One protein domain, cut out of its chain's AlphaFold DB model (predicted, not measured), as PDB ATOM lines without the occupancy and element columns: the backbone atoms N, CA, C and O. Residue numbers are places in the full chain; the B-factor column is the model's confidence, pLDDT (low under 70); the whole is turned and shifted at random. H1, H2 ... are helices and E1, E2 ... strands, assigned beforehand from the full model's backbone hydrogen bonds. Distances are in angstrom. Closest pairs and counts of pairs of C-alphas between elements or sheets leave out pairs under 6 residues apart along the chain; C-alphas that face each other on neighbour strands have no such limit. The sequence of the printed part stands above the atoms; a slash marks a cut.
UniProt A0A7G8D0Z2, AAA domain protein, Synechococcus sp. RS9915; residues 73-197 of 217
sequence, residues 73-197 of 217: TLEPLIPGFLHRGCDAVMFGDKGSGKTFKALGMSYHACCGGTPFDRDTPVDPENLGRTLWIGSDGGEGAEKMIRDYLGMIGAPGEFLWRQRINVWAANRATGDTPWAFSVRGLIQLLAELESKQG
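This is residues 73 to 197 of the 217 residues of the protein "AAA domain protein" of Synechococcus sp. RS9915 (UniProt A0A7G8D0Z2). What is the main picture? Two short strands, E2 and E3, lie side by side near the middle; H1 and H2 pack on them, E1 and H3 pack near the end of H1, and H4 lies off beyond the strands. What is it made of? The 125 printed residues hold four named helices and three named strands, in the order E1 H1 E2 H2 H3 E3 H4: mostly helix, with under half of the residues in named elements. The whole is compact, radius of gyration of the C-alphas 15.0 A, spanning 43 by 31 by 31 A.

Which strands pair? E1, residues 76 to 78, pairs with no named strand. E2, residues 130 to 133, and E3, residues 164 to 167, are parallel at 17 degrees; N 132 and O 165 are within hydrogen-bond range, 2.8 A. With H2, residues 140 to 151, and H3, residues 157 to 163, between them they form a strand-helix-strand unit, parallel strands joined through helices, its crossover right-handed. How do the helices stand? H1, residues 98 to 111, touches H2 with residues 100 to 103 alone, the closest C-alphas being Phe 100 and Tyr 148, 6.5 A, at a steep tilt of 62 degrees. H1 touches H3 with residues 107 to 111 alone, closest C-alphas Cys 110 and Arg 163, 6.0 A, about perpendicular at 90 degrees. H4, residues 182 to 196, touches no helix; in H1, H2, H3 and H4 every O i to N i+4 pair is within hydrogen-bond range.

Where are the anchors? E1 begins at C-alpha 76 (448.001, 300.421, 270.512); H4 ends at C-alpha 196 (452.906, 298.973, 251.658). Which elements are longer? H4 measures 21.1 A, H1 19.8 A and H2 16.3 A from first to last C-alpha.

Which links are long? E1 to H1, H1 to E2 and E3 to H4; the printed part has no cut. Where is confidence low? Residues 73, 136 to 139, 153 to 159 and 195 to 197 have pLDDT under 70.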
ATOM      1  N   THR A  73     444.334 309.939 271.300       65.50
ATOM      2  CA  THR A  73     444.554 308.646 271.952       65.50
ATOM      3  C   THR A  73     445.780 307.956 271.366       65.50
ATOM      4  O   THR A  73     445.899 307.833 270.146       65.50
ATOM      5  N   LEU A  74     446.680 307.459 272.224       75.12
ATOM      6  CA  LEU A  74     447.748 306.551 271.797       75.12
ATOM      7  C   LEU A  74     447.132 305.233 271.321       75.12
ATOM      8  O   LEU A  74     446.748 304.388 272.129       75.12
ATOM      9  N   GLU A  75     447.058 305.053 270.008       81.31
ATOM     10  CA  GLU A  75     446.558 303.821 269.405       81.31
ATOM     11  C   GLU A  75     447.549 302.672 269.670       81.31
ATOM     12  O   GLU A  75     448.729 302.776 269.317       81.31
ATOM     13  N   PRO A  76     447.133 301.573 270.321       85.19
ATOM     14  CA  PRO A  76     448.001 300.421 270.512       85.19
ATOM     15  C   PRO A  76     448.169 299.655 269.192       85.19
ATOM     16  O   PRO A  76     447.191 299.217 268.598       85.19
ATOM     17  N   LEU A  77     449.416 299.427 268.773       86.56
ATOM     18  CA  LEU A  77     449.742 298.439 267.739       86.56
ATOM     19  C   LEU A  77     449.656 297.022 268.318       86.56
ATOM     20  O   LEU A  77     449.063 296.131 267.724       86.56
ATOM     21  N   ILE A  78     450.231 296.829 269.509       88.19
ATOM     22  CA  ILE A  78     450.084 295.613 270.311       88.19
ATOM     23  C   ILE A  78     449.599 296.045 271.695       88.19
ATOM     24  O   ILE A  78     450.338 296.762 272.381       88.19
ATOM     25  N   PRO A  79     448.396 295.627 272.131       85.00
ATOM     26  CA  PRO A  79     447.816 296.065 273.398       85.00
ATOM     27  C   PRO A  79     448.771 295.894 274.585       85.00
ATOM     28  O   PRO A  79     449.159 294.781 274.933       85.00
ATOM     29  N   GLY A  80     449.141 297.013 275.214       82.38
ATOM     30  CA  GLY A  80     450.013 297.048 276.394       82.38
ATOM     31  C   GLY A  80     451.517 296.923 276.125       82.38
ATOM     32  O   GLY A  80     452.282 296.953 277.084       82.38
ATOM     33  N   PHE A  81     451.949 296.802 274.864       84.81
ATOM     34  CA  PHE A  81     453.364 296.627 274.514       84.81
ATOM     35  C   PHE A  81     453.884 297.673 273.530       84.81
ATOM     36  O   PHE A  81     454.931 298.264 273.779       84.81
ATOM     37  N   LEU A  82     453.178 297.893 272.415       87.25
ATOM     38  CA  LEU A  82     453.626 298.774 271.334       87.25
ATOM     39  C   LEU A  82     452.515 299.739 270.941       87.25
ATOM     40  O   LEU A  82     451.371 299.325 270.752       87.25
ATOM     41  N   HIS A  83     452.871 301.005 270.756       85.56
ATOM     42  CA  HIS A  83     451.979 302.022 270.207       85.56
ATOM     43  C   HIS A  83     452.240 302.210 268.717       85.56
ATOM     44  O   HIS A  83     453.377 302.126 268.250       85.56
ATOM     45  N   ARG A  84     451.172 302.450 267.962       82.00
ATOM     46  CA  ARG A  84     451.240 302.673 266.524       82.00
ATOM     47  C   ARG A  84     451.963 303.987 266.235       82.00
ATOM     48  O   ARG A  84     451.650 305.013 266.830       82.00
ATOM     49  N   GLY A  85     452.917 303.942 265.305       78.25
ATOM     50  CA  GLY A  85     453.698 305.116 264.902       78.25
ATOM     51  C   GLY A  85     454.716 305.596 265.940       78.25
ATOM     52  O   GLY A  85     455.243 306.692 265.789       78.25
ATOM     53  N   CYS A  86     454.990 304.800 266.977       78.50
ATOM     54  CA  CYS A  86     455.980 305.122 267.998       78.50
ATOM     55  C   CYS A  86     457.160 304.151 267.947       78.50
ATOM     56  O   CYS A  86     456.983 302.946 267.760       78.50
ATOM     57  N   ASP A  87     458.353 304.675 268.217       82.38
ATOM     58  CA  ASP A  87     459.531 303.852 268.466       82.38
ATOM     59  C   ASP A  87     459.441 303.201 269.850       82.38
ATOM     60  O   ASP A  87     459.072 303.841 270.840       82.38
ATOM     61  N   ALA A  88     459.836 301.933 269.938       85.12
ATOM     62  CA  ALA A  88     459.948 301.211 271.197       85.12
ATOM     63  C   ALA A  88     461.351 300.620 271.339       85.12
ATOM     64  O   ALA A  88     461.865 299.972 270.428       85.12
ATOM     65  N   VAL A  89     461.962 300.817 272.507       87.81
ATOM     66  CA  VAL A  89     463.319 300.346 272.800       87.81
ATOM     67  C   VAL A  89     463.270 299.328 273.930       87.81
ATOM     68  O   VAL A  89     462.759 299.609 275.012       87.81
ATOM     69  N   MET A  90     463.843 298.147 273.691       87.62
ATOM     70  CA  MET A  90     463.991 297.100 274.700       87.62
ATOM     71  C   MET A  90     465.469 296.881 275.015       87.62
ATOM     72  O   MET A  90     466.253 296.518 274.141       87.62
ATOM     73  N   PHE A  91     465.842 297.054 276.281       90.50
ATOM     74  CA  PHE A  91     467.213 296.904 276.765       90.50
ATOM     75  C   PHE A  91     467.292 295.880 277.904       90.50
ATOM     76  O   PHE A  91     466.288 295.499 278.500       90.50
ATOM     77  N   GLY A  92     468.497 295.379 278.163       90.19
ATOM     78  CA  GLY A  92     468.773 294.379 279.194       90.19
ATOM     79  C   GLY A  92     469.937 293.473 278.811       90.19
ATOM     80  O   GLY A  92     470.417 293.518 277.675       90.19
ATOM     81  N   ASP A  93     470.357 292.612 279.731       92.31
ATOM     82  CA  ASP A  93     471.551 291.779 279.566       92.31
ATOM     83  C   ASP A  93     471.429 290.718 278.464       92.31
ATOM     84  O   ASP A  93     470.346 290.390 277.961       92.31
ATOM     85  N   LYS A  94     472.567 290.154 278.046       85.62
ATOM     86  CA  LYS A  94     472.580 288.994 277.145       85.62
ATOM     87  C   LYS A  94     471.773 287.853 277.776       85.62
ATOM     88  O   LYS A  94     471.961 287.526 278.938       85.62
ATOM     89  N   GLY A  95     470.881 287.242 276.997       83.75
ATOM     90  CA  GLY A  95     470.025 286.155 277.483       83.75
ATOM     91  C   GLY A  95     468.756 286.602 278.217       83.75
ATOM     92  O   GLY A  95     467.931 285.752 278.519       83.75
ATOM     93  N   SER A  96     468.509 287.905 278.408       90.31
ATOM     94  CA  SER A  96     467.277 288.410 279.048       90.31
ATOM     95  C   SER A  96     465.988 288.222 278.225       90.31
ATOM     96  O   SER A  96     464.917 288.686 278.615       90.31
ATOM     97  N   GLY A  97     466.081 287.581 277.056       86.19
ATOM     98  CA  GLY A  97     464.938 287.298 276.189       86.19
ATOM     99  C   GLY A  97     464.519 288.440 275.259       86.19
ATOM    100  O   GLY A  97     463.444 288.351 274.682       86.19
ATOM    101  N   LYS A  98     465.335 289.490 275.061       89.50
ATOM    102  CA  LYS A  98     464.999 290.620 274.159       89.50
ATOM    103  C   LYS A  98     464.586 290.168 272.759       89.50
ATOM    104  O   LYS A  98     463.509 290.518 272.295       89.50
ATOM    105  N   THR A  99     465.420 289.350 272.118       85.56
ATOM    106  CA  THR A  99     465.161 288.808 270.778       85.56
ATOM    107  C   THR A  99     463.875 287.989 270.750       85.56
ATOM    108  O   THR A  99     463.053 288.166 269.860       85.56
ATOM    109  N   PHE A 100     463.667 287.142 271.763       85.56
ATOM    110  CA  PHE A 100     462.470 286.314 271.881       85.56
ATOM    111  C   PHE A 100     461.200 287.162 272.038       85.56
ATOM    112  O   PHE A 100     460.226 286.954 271.323       85.56
ATOM    113  N   LYS A 101     461.224 288.172 272.916       87.19
ATOM    114  CA  LYS A 101     460.107 289.107 273.100       87.19
ATOM    115  C   LYS A 101     459.833 289.918 271.836       87.19
ATOM    116  O   LYS A 101     458.679 290.037 271.443       87.19
ATOM    117  N   ALA A 102     460.875 290.443 271.191       88.44
ATOM    118  CA  ALA A 102     460.752 291.172 269.931       88.44
ATOM    119  C   ALA A 102     460.102 290.305 268.845       88.44
ATOM    120  O   ALA A 102     459.191 290.765 268.166       88.44
ATOM    121  N   LEU A 103     460.491 289.034 268.750       85.06
ATOM    122  CA  LEU A 103     459.909 288.092 267.803       85.06
ATOM    123  C   LEU A 103     458.462 287.715 268.139       85.06
ATOM    124  O   LEU A 103     457.635 287.651 267.236       85.06
ATOM    125  N   GLY A 104     458.135 287.519 269.418       84.81
ATOM    126  CA  GLY A 104     456.755 287.315 269.860       84.81
ATOM    127  C   GLY A 104     455.868 288.511 269.508       84.81
ATOM    128  O   GLY A 104     454.792 288.338 268.943       84.81
ATOM    129  N   MET A 105     456.355 289.735 269.730       88.00
ATOM    130  CA  MET A 105     455.667 290.952 269.285       88.00
ATOM    131  C   MET A 105     455.489 290.977 267.760       88.00
ATOM    132  O   MET A 105     454.385 291.234 267.290       88.00
ATOM    133  N   SER A 106     456.526 290.643 266.983       86.75
ATOM    134  CA  SER A 106     456.420 290.526 265.518       86.75
ATOM    135  C   SER A 106     455.364 289.502 265.098       86.75
ATOM    136  O   SER A 106     454.574 289.756 264.194       86.75
ATOM    137  N   TYR A 107     455.325 288.346 265.764       84.44
ATOM    138  CA  TYR A 107     454.344 287.304 265.498       84.44
ATOM    139  C   TYR A 107     452.917 287.800 265.757       84.44
ATOM    140  O   TYR A 107     452.067 287.661 264.881       84.44
ATOM    141  N   HIS A 108     452.659 288.444 266.897       86.00
ATOM    142  CA  HIS A 108     451.335 288.985 267.214       86.00
ATOM    143  C   HIS A 108     450.927 290.136 266.286       86.00
ATOM    144  O   HIS A 108     449.780 290.178 265.849       86.00
ATOM    145  N   ALA A 109     451.856 291.018 265.909       86.50
ATOM    146  CA  ALA A 109     451.593 292.070 264.924       86.50
ATOM    147  C   ALA A 109     451.288 291.507 263.523       86.50
ATOM    148  O   ALA A 109     450.533 292.102 262.759       86.50
ATOM    149  N   CYS A 110     451.856 290.353 263.166       84.19
ATOM    150  CA  CYS A 110     451.636 289.730 261.862       84.19
ATOM    151  C   CYS A 110     450.397 288.831 261.822       84.19
ATOM    152  O   CYS A 110     449.686 288.813 260.820       84.19
ATOM    153  N   CYS A 111     450.167 288.044 262.866       79.06
ATOM    154  CA  CYS A 111     449.218 286.928 262.866       79.06
ATOM    155  C   CYS A 111     448.016 287.160 263.789       79.06
ATOM    156  O   CYS A 111     447.051 286.402 263.726       79.06
ATOM    157  N   GLY A 112     448.065 288.192 264.629       79.31
ATOM    158  CA  GLY A 112     447.044 288.489 265.623       79.31
ATOM    159  C   GLY A 112     447.130 287.608 266.865       79.31
ATOM    160  O   GLY A 112     448.181 287.059 267.215       79.31
ATOM    161  N   GLY A 113     446.001 287.503 267.561       79.19
ATOM    162  CA  GLY A 113     445.890 286.785 268.828       79.19
ATOM    163  C   GLY A 113     446.248 287.641 270.038       79.19
ATOM    164  O   GLY A 113     446.438 288.855 269.942       79.19
ATOM    165  N   THR A 114     446.292 286.986 271.191       79.06
ATOM    166  CA  THR A 114     446.525 287.609 272.488       79.06
ATOM    167  C   THR A 114     448.015 287.602 272.845       79.06
ATOM    168  O   THR A 114     448.616 286.533 272.959       79.06
ATOM    169  N   PRO A 115     448.647 288.776 273.009       78.06
ATOM    170  CA  PRO A 115     450.048 288.847 273.393       78.06
ATOM    171  C   PRO A 115     450.219 288.537 274.884       78.06
ATOM    172  O   PRO A 115     449.591 289.191 275.711       78.06
ATOM    173  N   PHE A 116     451.109 287.593 275.212       70.75
ATOM    174  CA  PHE A 116     451.670 287.363 276.556       70.75
ATOM    175  C   PHE A 116     450.645 287.443 277.712       70.75
ATOM    176  O   PHE A 116     450.617 288.425 278.456       70.75
ATOM    177  N   ASP A 117     449.815 286.406 277.847       73.06
ATOM    178  CA  ASP A 117     448.817 286.211 278.921       73.06
ATOM    179  C   ASP A 117     447.709 287.276 279.021       73.06
ATOM    180  O   ASP A 117     447.013 287.368 280.033       73.06
ATOM    181  N   ARG A 118     447.512 288.099 277.985       76.12
ATOM    182  CA  ARG A 118     446.420 289.083 277.945       76.12
ATOM    183  C   ARG A 118     445.144 288.503 277.342       76.12
ATOM    184  O   ARG A 118     445.204 287.690 276.434       76.12
ATOM    185  N   ASP A 119     443.996 289.046 277.738       81.75
ATOM    186  CA  ASP A 119     442.699 288.693 277.134       81.75
ATOM    187  C   ASP A 119     442.345 289.558 275.912       81.75
ATOM    188  O   ASP A 119     441.403 289.268 275.177       81.75
ATOM    189  N   THR A 120     443.087 290.645 275.680       82.94
ATOM    190  CA  THR A 120     442.824 291.576 274.575       82.94
ATOM    191  C   THR A 120     443.627 291.177 273.336       82.94
ATOM    192  O   THR A 120     444.861 291.238 273.387       82.94
ATOM    193  N   PRO A 121     442.978 290.792 272.223       83.25
ATOM    194  CA  PRO A 121     443.683 290.477 270.988       83.25
ATOM    195  C   PRO A 121     444.215 291.743 270.304       83.25
ATOM    196  O   PRO A 121     443.735 292.851 270.546       83.25
ATOM    197  N   VAL A 122     445.195 291.570 269.417       85.69
ATOM    198  CA  VAL A 122     445.593 292.618 268.465       85.69
ATOM    199  C   VAL A 122     444.429 292.916 267.516       85.69
ATOM    200  O   VAL A 122     443.801 291.991 266.996       85.69
ATOM    201  N   ASP A 123     444.160 294.202 267.291       84.50
ATOM    202  CA  ASP A 123     443.138 294.667 266.350       84.50
ATOM    203  C   ASP A 123     443.445 294.157 264.923       84.50
ATOM    204  O   ASP A 123     444.563 294.371 264.439       84.50
ATOM    205  N   PRO A 124     442.493 293.496 264.234       85.00
ATOM    206  CA  PRO A 124     442.648 293.065 262.848       85.00
ATOM    207  C   PRO A 124     443.130 294.153 261.878       85.00
ATOM    208  O   PRO A 124     443.880 293.837 260.954       85.00
ATOM    209  N   GLU A 125     442.750 295.419 262.084       83.62
ATOM    210  CA  GLU A 125     443.182 296.551 261.246       83.62
ATOM    211  C   GLU A 125     444.650 296.938 261.471       83.62
ATOM    212  O   GLU A 125     445.290 297.547 260.609       83.62
ATOM    213  N   ASN A 126     445.201 296.556 262.622       81.38
ATOM    214  CA  ASN A 126     446.597 296.772 262.987       81.38
ATOM    215  C   ASN A 126     447.505 295.604 262.585       81.38
ATOM    216  O   ASN A 126     448.723 295.686 262.767       81.38
ATOM    217  N   LEU A 127     446.942 294.531 262.017       85.44
ATOM    218  CA  LEU A 127     447.735 293.419 261.515       85.44
ATOM    219  C   LEU A 127     448.533 293.836 260.286       85.44
ATOM    220  O   LEU A 127     448.016 294.442 259.349       85.44
ATOM    221  N   GLY A 128     449.801 293.449 260.266       83.50
ATOM    222  CA  GLY A 128     450.713 293.872 259.219       83.50
ATOM    223  C   GLY A 128     451.764 292.837 258.873       83.50
ATOM    224  O   GLY A 128     451.590 291.624 259.017       83.50
ATOM    225  N   ARG A 129     452.874 293.355 258.364       84.88
ATOM    226  CA  ARG A 129     454.091 292.602 258.090       84.88
ATOM    227  C   ARG A 129     455.208 293.183 258.936       84.88
ATOM    228  O   ARG A 129     455.226 294.383 259.195       84.88
ATOM    229  N   THR A 130     456.146 292.338 259.337       87.00
ATOM    230  CA  THR A 130     457.333 292.762 260.076       87.00
ATOM    231  C   THR A 130     458.568 292.581 259.206       87.00
ATOM    232  O   THR A 130     458.743 291.531 258.586       87.00
ATOM    233  N   LEU A 131     459.440 293.587 259.197       87.62
ATOM    234  CA  LEU A 131     460.808 293.471 258.704       87.62
ATOM    235  C   LEU A 131     461.762 293.350 259.896       87.62
ATOM    236  O   LEU A 131     461.817 294.229 260.751       87.62
ATOM    237  N   TRP A 132     462.511 292.253 259.945       85.69
ATOM    238  CA  TRP A 132     463.540 291.981 260.939       85.69
ATOM    239  C   TRP A 132     464.911 292.283 260.353       85.69
ATOM    240  O   TRP A 132     465.319 291.637 259.394       85.69
ATOM    241  N   ILE A 133     465.640 293.225 260.946       86.19
ATOM    242  CA  ILE A 133     466.995 293.582 260.518       86.19
ATOM    243  C   ILE A 133     467.980 293.087 261.575       86.19
ATOM    244  O   ILE A 133     468.067 293.630 262.673       86.19
ATOM    245  N   GLY A 134     468.720 292.029 261.250       79.25
ATOM    246  CA  GLY A 134     469.766 291.477 262.106       79.25
ATOM    247  C   GLY A 134     471.106 292.160 261.855       79.25
ATOM    248  O   GLY A 134     471.956 291.573 261.188       79.25
ATOM    249  N   SER A 135     471.308 293.370 262.386       71.06
ATOM    250  CA  SER A 135     472.538 294.153 262.157       71.06
ATOM    251  C   SER A 135     473.807 293.471 262.691       71.06
ATOM    252  O   SER A 135     474.847 293.522 262.041       71.06
ATOM    253  N   ASP A 136     473.710 292.780 263.835       65.50
ATOM    254  CA  ASP A 136     474.890 292.338 264.603       65.50
ATOM    255  C   ASP A 136     475.061 290.808 264.661       65.50
ATOM    256  O   ASP A 136     476.029 290.300 265.226       65.50
ATOM    257  N   GLY A 137     474.112 290.036 264.123       60.19
ATOM    258  CA  GLY A 137     474.045 288.585 264.354       60.19
ATOM    259  C   GLY A 137     474.732 287.704 263.305       60.19
ATOM    260  O   GLY A 137     474.739 286.481 263.466       60.19
ATOM    261  N   GLY A 138     475.295 288.291 262.242       65.25
ATOM    262  CA  GLY A 138     475.908 287.547 261.135       65.25
ATOM    263  C   GLY A 138     474.986 286.448 260.584       65.25
ATOM    264  O   GLY A 138     473.766 286.606 260.559       65.25
ATOM    265  N   GLU A 139     475.566 285.310 260.192       66.56
ATOM    266  CA  GLU A 139     474.822 284.131 259.701       66.56
ATOM    267  C   GLU A 139     473.904 283.503 260.767       66.56
ATOM    268  O   GLU A 139     472.931 282.816 260.459       66.56
ATOM    269  N   GLY A 140     474.193 283.747 262.049       72.12
ATOM    270  CA  GLY A 140     473.432 283.188 263.161       72.12
ATOM    271  C   GLY A 140     472.069 283.848 263.367       72.12
ATOM    272  O   GLY A 140     471.199 283.231 263.977       72.12
ATOM    273  N   ALA A 141     471.861 285.070 262.865       73.06
ATOM    274  CA  ALA A 141     470.623 285.820 263.074       73.06
ATOM    275  C   ALA A 141     469.409 285.131 262.439       73.06
ATOM    276  O   ALA A 141     468.380 284.972 263.096       73.06
ATOM    277  N   GLU A 142     469.532 284.671 261.192       76.06
ATOM    278  CA  GLU A 142     468.420 284.018 260.494       76.06
ATOM    279  C   GLU A 142     468.044 282.695 261.172       76.06
ATOM    280  O   GLU A 142     466.870 282.444 261.454       76.06
ATOM    281  N   LYS A 143     469.048 281.867 261.495       77.50
ATOM    282  CA  LYS A 143     468.839 280.606 262.213       77.50
ATOM    283  C   LYS A 143     468.187 280.848 263.573       77.50
ATOM    284  O   LYS A 143     467.228 280.169 263.914       77.50
ATOM    285  N   MET A 144     468.673 281.836 264.321       79.44
ATOM    286  CA  MET A 144     468.135 282.200 265.628       79.44
ATOM    287  C   MET A 144     466.657 282.592 265.542       79.44
ATOM    288  O   MET A 144     465.851 282.113 266.334       79.44
ATOM    289  N   ILE A 145     466.286 283.422 264.563       78.31
ATOM    290  CA  ILE A 145     464.890 283.818 264.341       78.31
ATOM    291  C   ILE A 145     464.032 282.593 264.001       78.31
ATOM    292  O   ILE A 145     462.968 282.416 264.592       78.31
ATOM    293  N   ARG A 146     464.500 281.712 263.107       76.38
ATOM    294  CA  ARG A 146     463.782 280.475 262.748       76.38
ATOM    295  C   ARG A 146     463.589 279.542 263.945       76.38
ATOM    296  O   ARG A 146     462.479 279.064 264.158       76.38
ATOM    297  N   ASP A 147     464.638 279.320 264.733       80.19
ATOM    298  CA  ASP A 147     464.587 278.468 265.924       80.19
ATOM    299  C   ASP A 147     463.574 279.023 266.938       80.19
ATOM    300  O   ASP A 147     462.723 278.287 267.441       80.19
ATOM    301  N   TYR A 148     463.602 280.336 267.194       78.75
ATOM    302  CA  TYR A 148     462.660 280.973 268.113       78.75
ATOM    303  C   TYR A 148     461.215 280.956 267.605       78.75
ATOM    304  O   TYR A 148     460.298 280.789 268.407       78.75
ATOM    305  N   LEU A 149     460.987 281.076 266.295       73.69
ATOM    306  CA  LEU A 149     459.648 280.925 265.716       73.69
ATOM    307  C   LEU A 149     459.104 279.509 265.916       73.69
ATOM    308  O   LEU A 149     457.921 279.351 266.220       73.69
ATOM    309  N   GLY A 150     459.968 278.494 265.822       72.62
ATOM    310  CA  GLY A 150     459.623 277.120 266.192       72.62
ATOM    311  C   GLY A 150     459.237 276.991 267.669       72.62
ATOM    312  O   GLY A 150     458.249 276.334 267.989       72.62
ATOM    313  N   MET A 151     459.958 277.666 268.569       76.06
ATOM    314  CA  MET A 151     459.682 277.640 270.015       76.06
ATOM    315  C   MET A 151     458.359 278.308 270.406       76.06
ATOM    316  O   MET A 151     457.733 277.883 271.371       76.06
ATOM    317  N   ILE A 152     457.922 279.337 269.672       71.19
ATOM    318  CA  ILE A 152     456.637 280.020 269.919       71.19
ATOM    319  C   ILE A 152     455.443 279.119 269.539       71.19
ATOM    320  O   ILE A 152     454.306 279.417 269.894       71.19
ATOM    321  N   GLY A 153     455.679 277.993 268.851       65.12
ATOM    322  CA  GLY A 153     454.622 277.046 268.497       65.12
ATOM    323  C   GLY A 153     453.589 277.649 267.546       65.12
ATOM    324  O   GLY A 153     452.422 277.275 267.601       65.12
ATOM    325  N   ALA A 154     454.006 278.603 266.704       62.56
ATOM    326  CA  ALA A 154     453.136 279.334 265.791       62.56
ATOM    327  C   ALA A 154     452.317 278.357 264.912       62.56
ATOM    328  O   ALA A 154     452.891 277.739 264.011       62.56
ATOM    329  N   PRO A 155     450.988 278.228 265.108       54.88
ATOM    330  CA  PRO A 155     450.160 277.209 264.449       54.88
ATOM    331  C   PRO A 155     449.997 277.401 262.930       54.88
ATOM    332  O   PRO A 155     449.365 276.585 262.267       54.88
ATOM    333  N   GLY A 156     450.567 278.463 262.357       58.34
ATOM    334  CA  GLY A 156     450.483 278.784 260.935       58.34
ATOM    335  C   GLY A 156     451.841 279.130 260.344       58.34
ATOM    336  O   GLY A 156     452.091 280.298 260.049       58.34
ATOM    337  N   GLU A 157     452.701 278.126 260.132       61.81
ATOM    338  CA  GLU A 157     454.023 278.309 259.506       61.81
ATOM    339  C   GLU A 157     453.941 279.086 258.183       61.81
ATOM    340  O   GLU A 157     454.757 279.962 257.895       61.81
ATOM    341  N   PHE A 158     452.886 278.824 257.414       61.88
ATOM    342  CA  PHE A 158     452.592 279.506 256.161       61.88
ATOM    343  C   PHE A 158     452.322 281.011 256.330       61.88
ATOM    344  O   PHE A 158     452.847 281.820 255.566       61.88
ATOM    345  N   LEU A 159     451.533 281.399 257.337       65.88
ATOM    346  CA  LEU A 159     451.093 282.783 257.538       65.88
ATOM    347  C   LEU A 159     452.248 283.693 257.946       65.88
ATOM    348  O   LEU A 159     452.404 284.778 257.387       65.88
ATOM    349  N   TRP A 160     453.083 283.259 258.892       70.44
ATOM    350  CA  TRP A 160     454.177 284.114 259.338       70.44
ATOM    351  C   TRP A 160     455.321 284.153 258.323       70.44
ATOM    352  O   TRP A 160     455.895 285.222 258.142       70.44
ATOM    353  N   ARG A 161     455.610 283.066 257.585       70.69
ATOM    354  CA  ARG A 161     456.631 283.085 256.513       70.69
ATOM    355  C   ARG A 161     456.314 284.096 255.410       70.69
ATOM    356  O   ARG A 161     457.227 284.601 254.770       70.69
ATOM    357  N   GLN A 162     455.036 284.407 255.193       75.94
ATOM    358  CA  GLN A 162     454.606 285.434 254.238       75.94
ATOM    359  C   GLN A 162     454.622 286.858 254.805       75.94
ATOM    360  O   GLN A 162     454.583 287.825 254.041       75.94
ATOM    361  N   ARG A 163     454.622 287.003 256.135       80.31
ATOM    362  CA  ARG A 163     454.465 288.296 256.816       80.31
ATOM    363  C   ARG A 163     455.720 288.767 257.545       80.31
ATOM    364  O   ARG A 163     455.831 289.959 257.802       80.31
ATOM    365  N   ILE A 164     456.659 287.879 257.856       81.88
ATOM    366  CA  ILE A 164     457.936 288.207 258.491       81.88
ATOM    367  C   ILE A 164     459.042 288.097 257.444       81.88
ATOM    368  O   ILE A 164     459.386 287.004 257.003       81.88
ATOM    369  N   ASN A 165     459.614 289.241 257.077       82.88
ATOM    370  CA  ASN A 165     460.808 289.311 256.243       82.88
ATOM    371  C   ASN A 165     462.025 289.460 257.147       82.88
ATOM    372  O   ASN A 165     462.006 290.274 258.065       82.88
ATOM    373  N   VAL A 166     463.080 288.694 256.892       81.25
ATOM    374  CA  VAL A 166     464.316 288.742 257.678       81.25
ATOM    375  C   VAL A 166     465.456 289.169 256.771       81.25
ATOM    376  O   VAL A 166     465.726 288.521 255.764       81.25
ATOM    377  N   TRP A 167     466.130 290.247 257.146       84.25
ATOM    378  CA  TRP A 167     467.381 290.705 256.563       84.25
ATOM    379  C   TRP A 167     468.513 290.356 257.517       84.25
ATOM    380  O   TRP A 167     468.709 290.992 258.554       84.25
ATOM    381  N   ALA A 168     469.237 289.306 257.163       79.94
ATOM    382  CA  ALA A 168     470.372 288.781 257.899       79.94
ATOM    383  C   ALA A 168     471.427 288.303 256.901       79.94
ATOM    384  O   ALA A 168     471.124 288.070 255.732       79.94
ATOM    385  N   ALA A 169     472.666 288.149 257.361       78.06
ATOM    386  CA  ALA A 169     473.691 287.538 256.527       78.06
ATOM    387  C   ALA A 169     473.319 286.078 256.249       78.06
ATOM    388  O   ALA A 169     472.925 285.362 257.171       78.06
ATOM    389  N   ASN A 170     473.501 285.615 255.017       75.19
ATOM    390  CA  ASN A 170     473.317 284.214 254.669       75.19
ATOM    391  C   ASN A 170     474.371 283.796 253.643       75.19
ATOM    392  O   ASN A 170     474.346 284.181 252.479       75.19
ATOM    393  N   ARG A 171     475.320 282.966 254.071       70.38
ATOM    394  CA  ARG A 171     476.426 282.520 253.219       70.38
ATOM    395  C   ARG A 171     476.011 281.519 252.147       70.38
ATOM    396  O   ARG A 171     476.688 281.428 251.129       70.38
ATOM    397  N   ALA A 172     474.933 280.771 252.369       72.62
ATOM    398  CA  ALA A 172     474.435 279.810 251.390       72.62
ATOM    399  C   ALA A 172     473.814 280.514 250.175       72.62
ATOM    400  O   ALA A 172     473.959 280.033 249.055       72.62
ATOM    401  N   THR A 173     473.163 281.659 250.392       72.62
ATOM    402  CA  THR A 173     472.599 282.508 249.329       72.62
ATOM    403  C   THR A 173     473.555 283.616 248.881       72.62
ATOM    404  O   THR A 173     473.388 284.161 247.793       72.62
ATOM    405  N   GLY A 174     474.587 283.914 249.677       72.12
ATOM    406  CA  GLY A 174     475.526 285.010 249.434       72.12
ATOM    407  C   GLY A 174     475.033 286.369 249.941       72.12
ATOM    408  O   GLY A 174     475.643 287.389 249.620       72.12
ATOM    409  N   ASP A 175     473.961 286.395 250.735       75.81
ATOM    410  CA  ASP A 175     473.399 287.624 251.284       75.81
ATOM    411  C   ASP A 175     474.321 288.221 252.350       75.81
ATOM    412  O   ASP A 175     474.761 287.559 253.298       75.81
ATOM    413  N   THR A 176     474.608 289.511 252.210       72.44
ATOM    414  CA  THR A 176     475.382 290.276 253.189       72.44
ATOM    415  C   THR A 176     474.477 290.801 254.304       72.44
ATOM    416  O   THR A 176     473.317 291.118 254.029       72.44
ATOM    417  N   PRO A 177     474.987 290.980 255.541       73.12
ATOM    418  CA  PRO A 177     474.233 291.674 256.576       73.12
ATOM    419  C   PRO A 177     473.800 293.053 256.074       73.12
ATOM    420  O   PRO A 177     474.574 293.749 255.408       73.12
ATOM    421  N   TRP A 178     472.576 293.458 256.410       82.06
ATOM    422  CA  TRP A 178     472.157 294.827 256.148       82.06
ATOM    423  C   TRP A 178     473.034 295.792 256.950       82.06
ATOM    424  O   TRP A 178     473.324 295.561 258.125       82.06
ATOM    425  N   ALA A 179     473.444 296.882 256.310       80.75
ATOM    426  CA  ALA A 179     474.263 297.915 256.919       80.75
ATOM    427  C   ALA A 179     473.666 299.290 256.627       80.75
ATOM    428  O   ALA A 179     473.217 299.556 255.507       80.75
ATOM    429  N   PHE A 180     473.743 300.181 257.616       82.75
ATOM    430  CA  PHE A 180     473.326 301.573 257.482       82.75
ATOM    431  C   PHE A 180     474.262 302.320 256.514       82.75
ATOM    432  O   PHE A 180     475.307 302.852 256.883       82.75
ATOM    433  N   SER A 181     473.899 302.289 255.236       85.94
ATOM    434  CA  SER A 181     474.631 302.835 254.091       85.94
ATOM    435  C   SER A 181     473.628 303.403 253.088       85.94
ATOM    436  O   SER A 181     472.459 303.031 253.140       85.94
ATOM    437  N   VAL A 182     474.063 304.255 252.153       86.88
ATOM    438  CA  VAL A 182     473.181 304.807 251.098       86.88
ATOM    439  C   VAL A 182     472.424 303.690 250.377       86.88
ATOM    440  O   VAL A 182     471.200 303.708 250.309       86.88
ATOM    441  N   ARG A 183     473.139 302.655 249.920       86.12
ATOM    442  CA  ARG A 183     472.521 301.487 249.285       86.12
ATOM    443  C   ARG A 183     471.544 300.765 250.209       86.12
ATOM    444  O   ARG A 183     470.449 300.427 249.776       86.12
ATOM    445  N   GLY A 184     471.935 300.532 251.462       85.56
ATOM    446  CA  GLY A 184     471.086 299.854 252.445       85.56
ATOM    447  C   GLY A 184     469.798 300.623 252.750       85.56
ATOM    448  O   GLY A 184     468.751 300.003 252.917       85.56
ATOM    449  N   LEU A 185     469.856 301.958 252.770       87.31
ATOM    450  CA  LEU A 185     468.693 302.833 252.924       87.31
ATOM    451  C   LEU A 185     467.778 302.784 251.704       87.31
ATOM    452  O   LEU A 185     466.579 302.601 251.863       87.31
ATOM    453  N   ILE A 186     468.335 302.867 250.495       86.44
ATOM    454  CA  ILE A 186     467.561 302.756 249.249       86.44
ATOM    455  C   ILE A 186     466.835 301.413 249.183       86.44
ATOM    456  O   ILE A 186     465.648 301.356 248.877       86.44
ATOM    457  N   GLN A 187     467.542 300.326 249.504       86.44
ATOM    458  CA  GLN A 187     466.947 298.995 249.568       86.44
ATOM    459  C   GLN A 187     465.823 298.939 250.604       86.44
ATOM    460  O   GLN A 187     464.774 298.367 250.322       86.44
ATOM    461  N   LEU A 188     466.028 299.535 251.785       86.94
ATOM    462  CA  LEU A 188     465.022 299.591 252.847       86.94
ATOM    463  C   LEU A 188     463.772 300.352 252.406       86.94
ATOM    464  O   LEU A 188     462.668 299.853 252.594       86.94
ATOM    465  N   LEU A 189     463.930 301.520 251.790       85.31
ATOM    466  CA  LEU A 189     462.804 302.320 251.309       85.31
ATOM    467  C   LEU A 189     462.025 301.585 250.218       85.31
ATOM    468  O   LEU A 189     460.812 301.444 250.338       85.31
ATOM    469  N   ALA A 190     462.717 301.008 249.234       84.06
ATOM    470  CA  ALA A 190     462.077 300.215 248.186       84.06
ATOM    471  C   ALA A 190     461.308 299.002 248.750       84.06
ATOM    472  O   ALA A 190     460.219 298.663 248.282       84.06
ATOM    473  N   GLU A 191     461.847 298.340 249.776       83.81
ATOM    474  CA  GLU A 191     461.175 297.242 250.478       83.81
ATOM    475  C   GLU A 191     459.918 297.726 251.220       83.81
ATOM    476  O   GLU A 191     458.869 297.081 251.146       83.81
ATOM    477  N   LEU A 192     459.998 298.867 251.909       82.31
ATOM    478  CA  LEU A 192     458.861 299.452 252.618       82.31
ATOM    479  C   LEU A 192     457.760 299.898 251.644       82.31
ATOM    480  O   LEU A 192     456.595 299.577 251.866       82.31
ATOM    481  N   GLU A 193     458.114 300.554 250.539       79.88
ATOM    482  CA  GLU A 193     457.174 301.011 249.506       79.88
ATOM    483  C   GLU A 193     456.517 299.842 248.761       79.88
ATOM    484  O   GLU A 193     455.292 299.778 248.640       79.88
ATOM    485  N   SER A 194     457.309 298.863 248.309       72.25
ATOM    486  CA  SER A 194     456.788 297.700 247.575       72.25
ATOM    487  C   SER A 194     455.848 296.832 248.418       72.25
ATOM    488  O   SER A 194     454.950 296.181 247.879       72.25
ATOM    489  N   LYS A 195     456.021 296.829 249.747       63.91
ATOM    490  CA  LYS A 195     455.210 296.029 250.676       63.91
ATOM    491  C   LYS A 195     454.102 296.814 251.382       63.91
ATOM    492  O   LYS A 195     453.234 296.171 251.977       63.91
ATOM    493  N   GLN A 196     454.048 298.142 251.245       51.66
ATOM    494  CA  GLN A 196     452.906 298.973 251.658       51.66
ATOM    495  C   GLN A 196     451.644 298.751 250.798       51.66
ATOM    496  O   GLN A 196     450.542 299.060 251.240       51.66
ATOM    497  N   GLY A 197     451.747 298.113 249.626       32.31
ATOM    498  CA  GLY A 197     450.594 297.781 248.769       32.31
ATOM    499  C   GLY A 197     449.643 296.685 249.290       32.31
ATOM    500  O   GLY A 197     448.764 296.255 248.548       32.31
TER     501      GLY A 197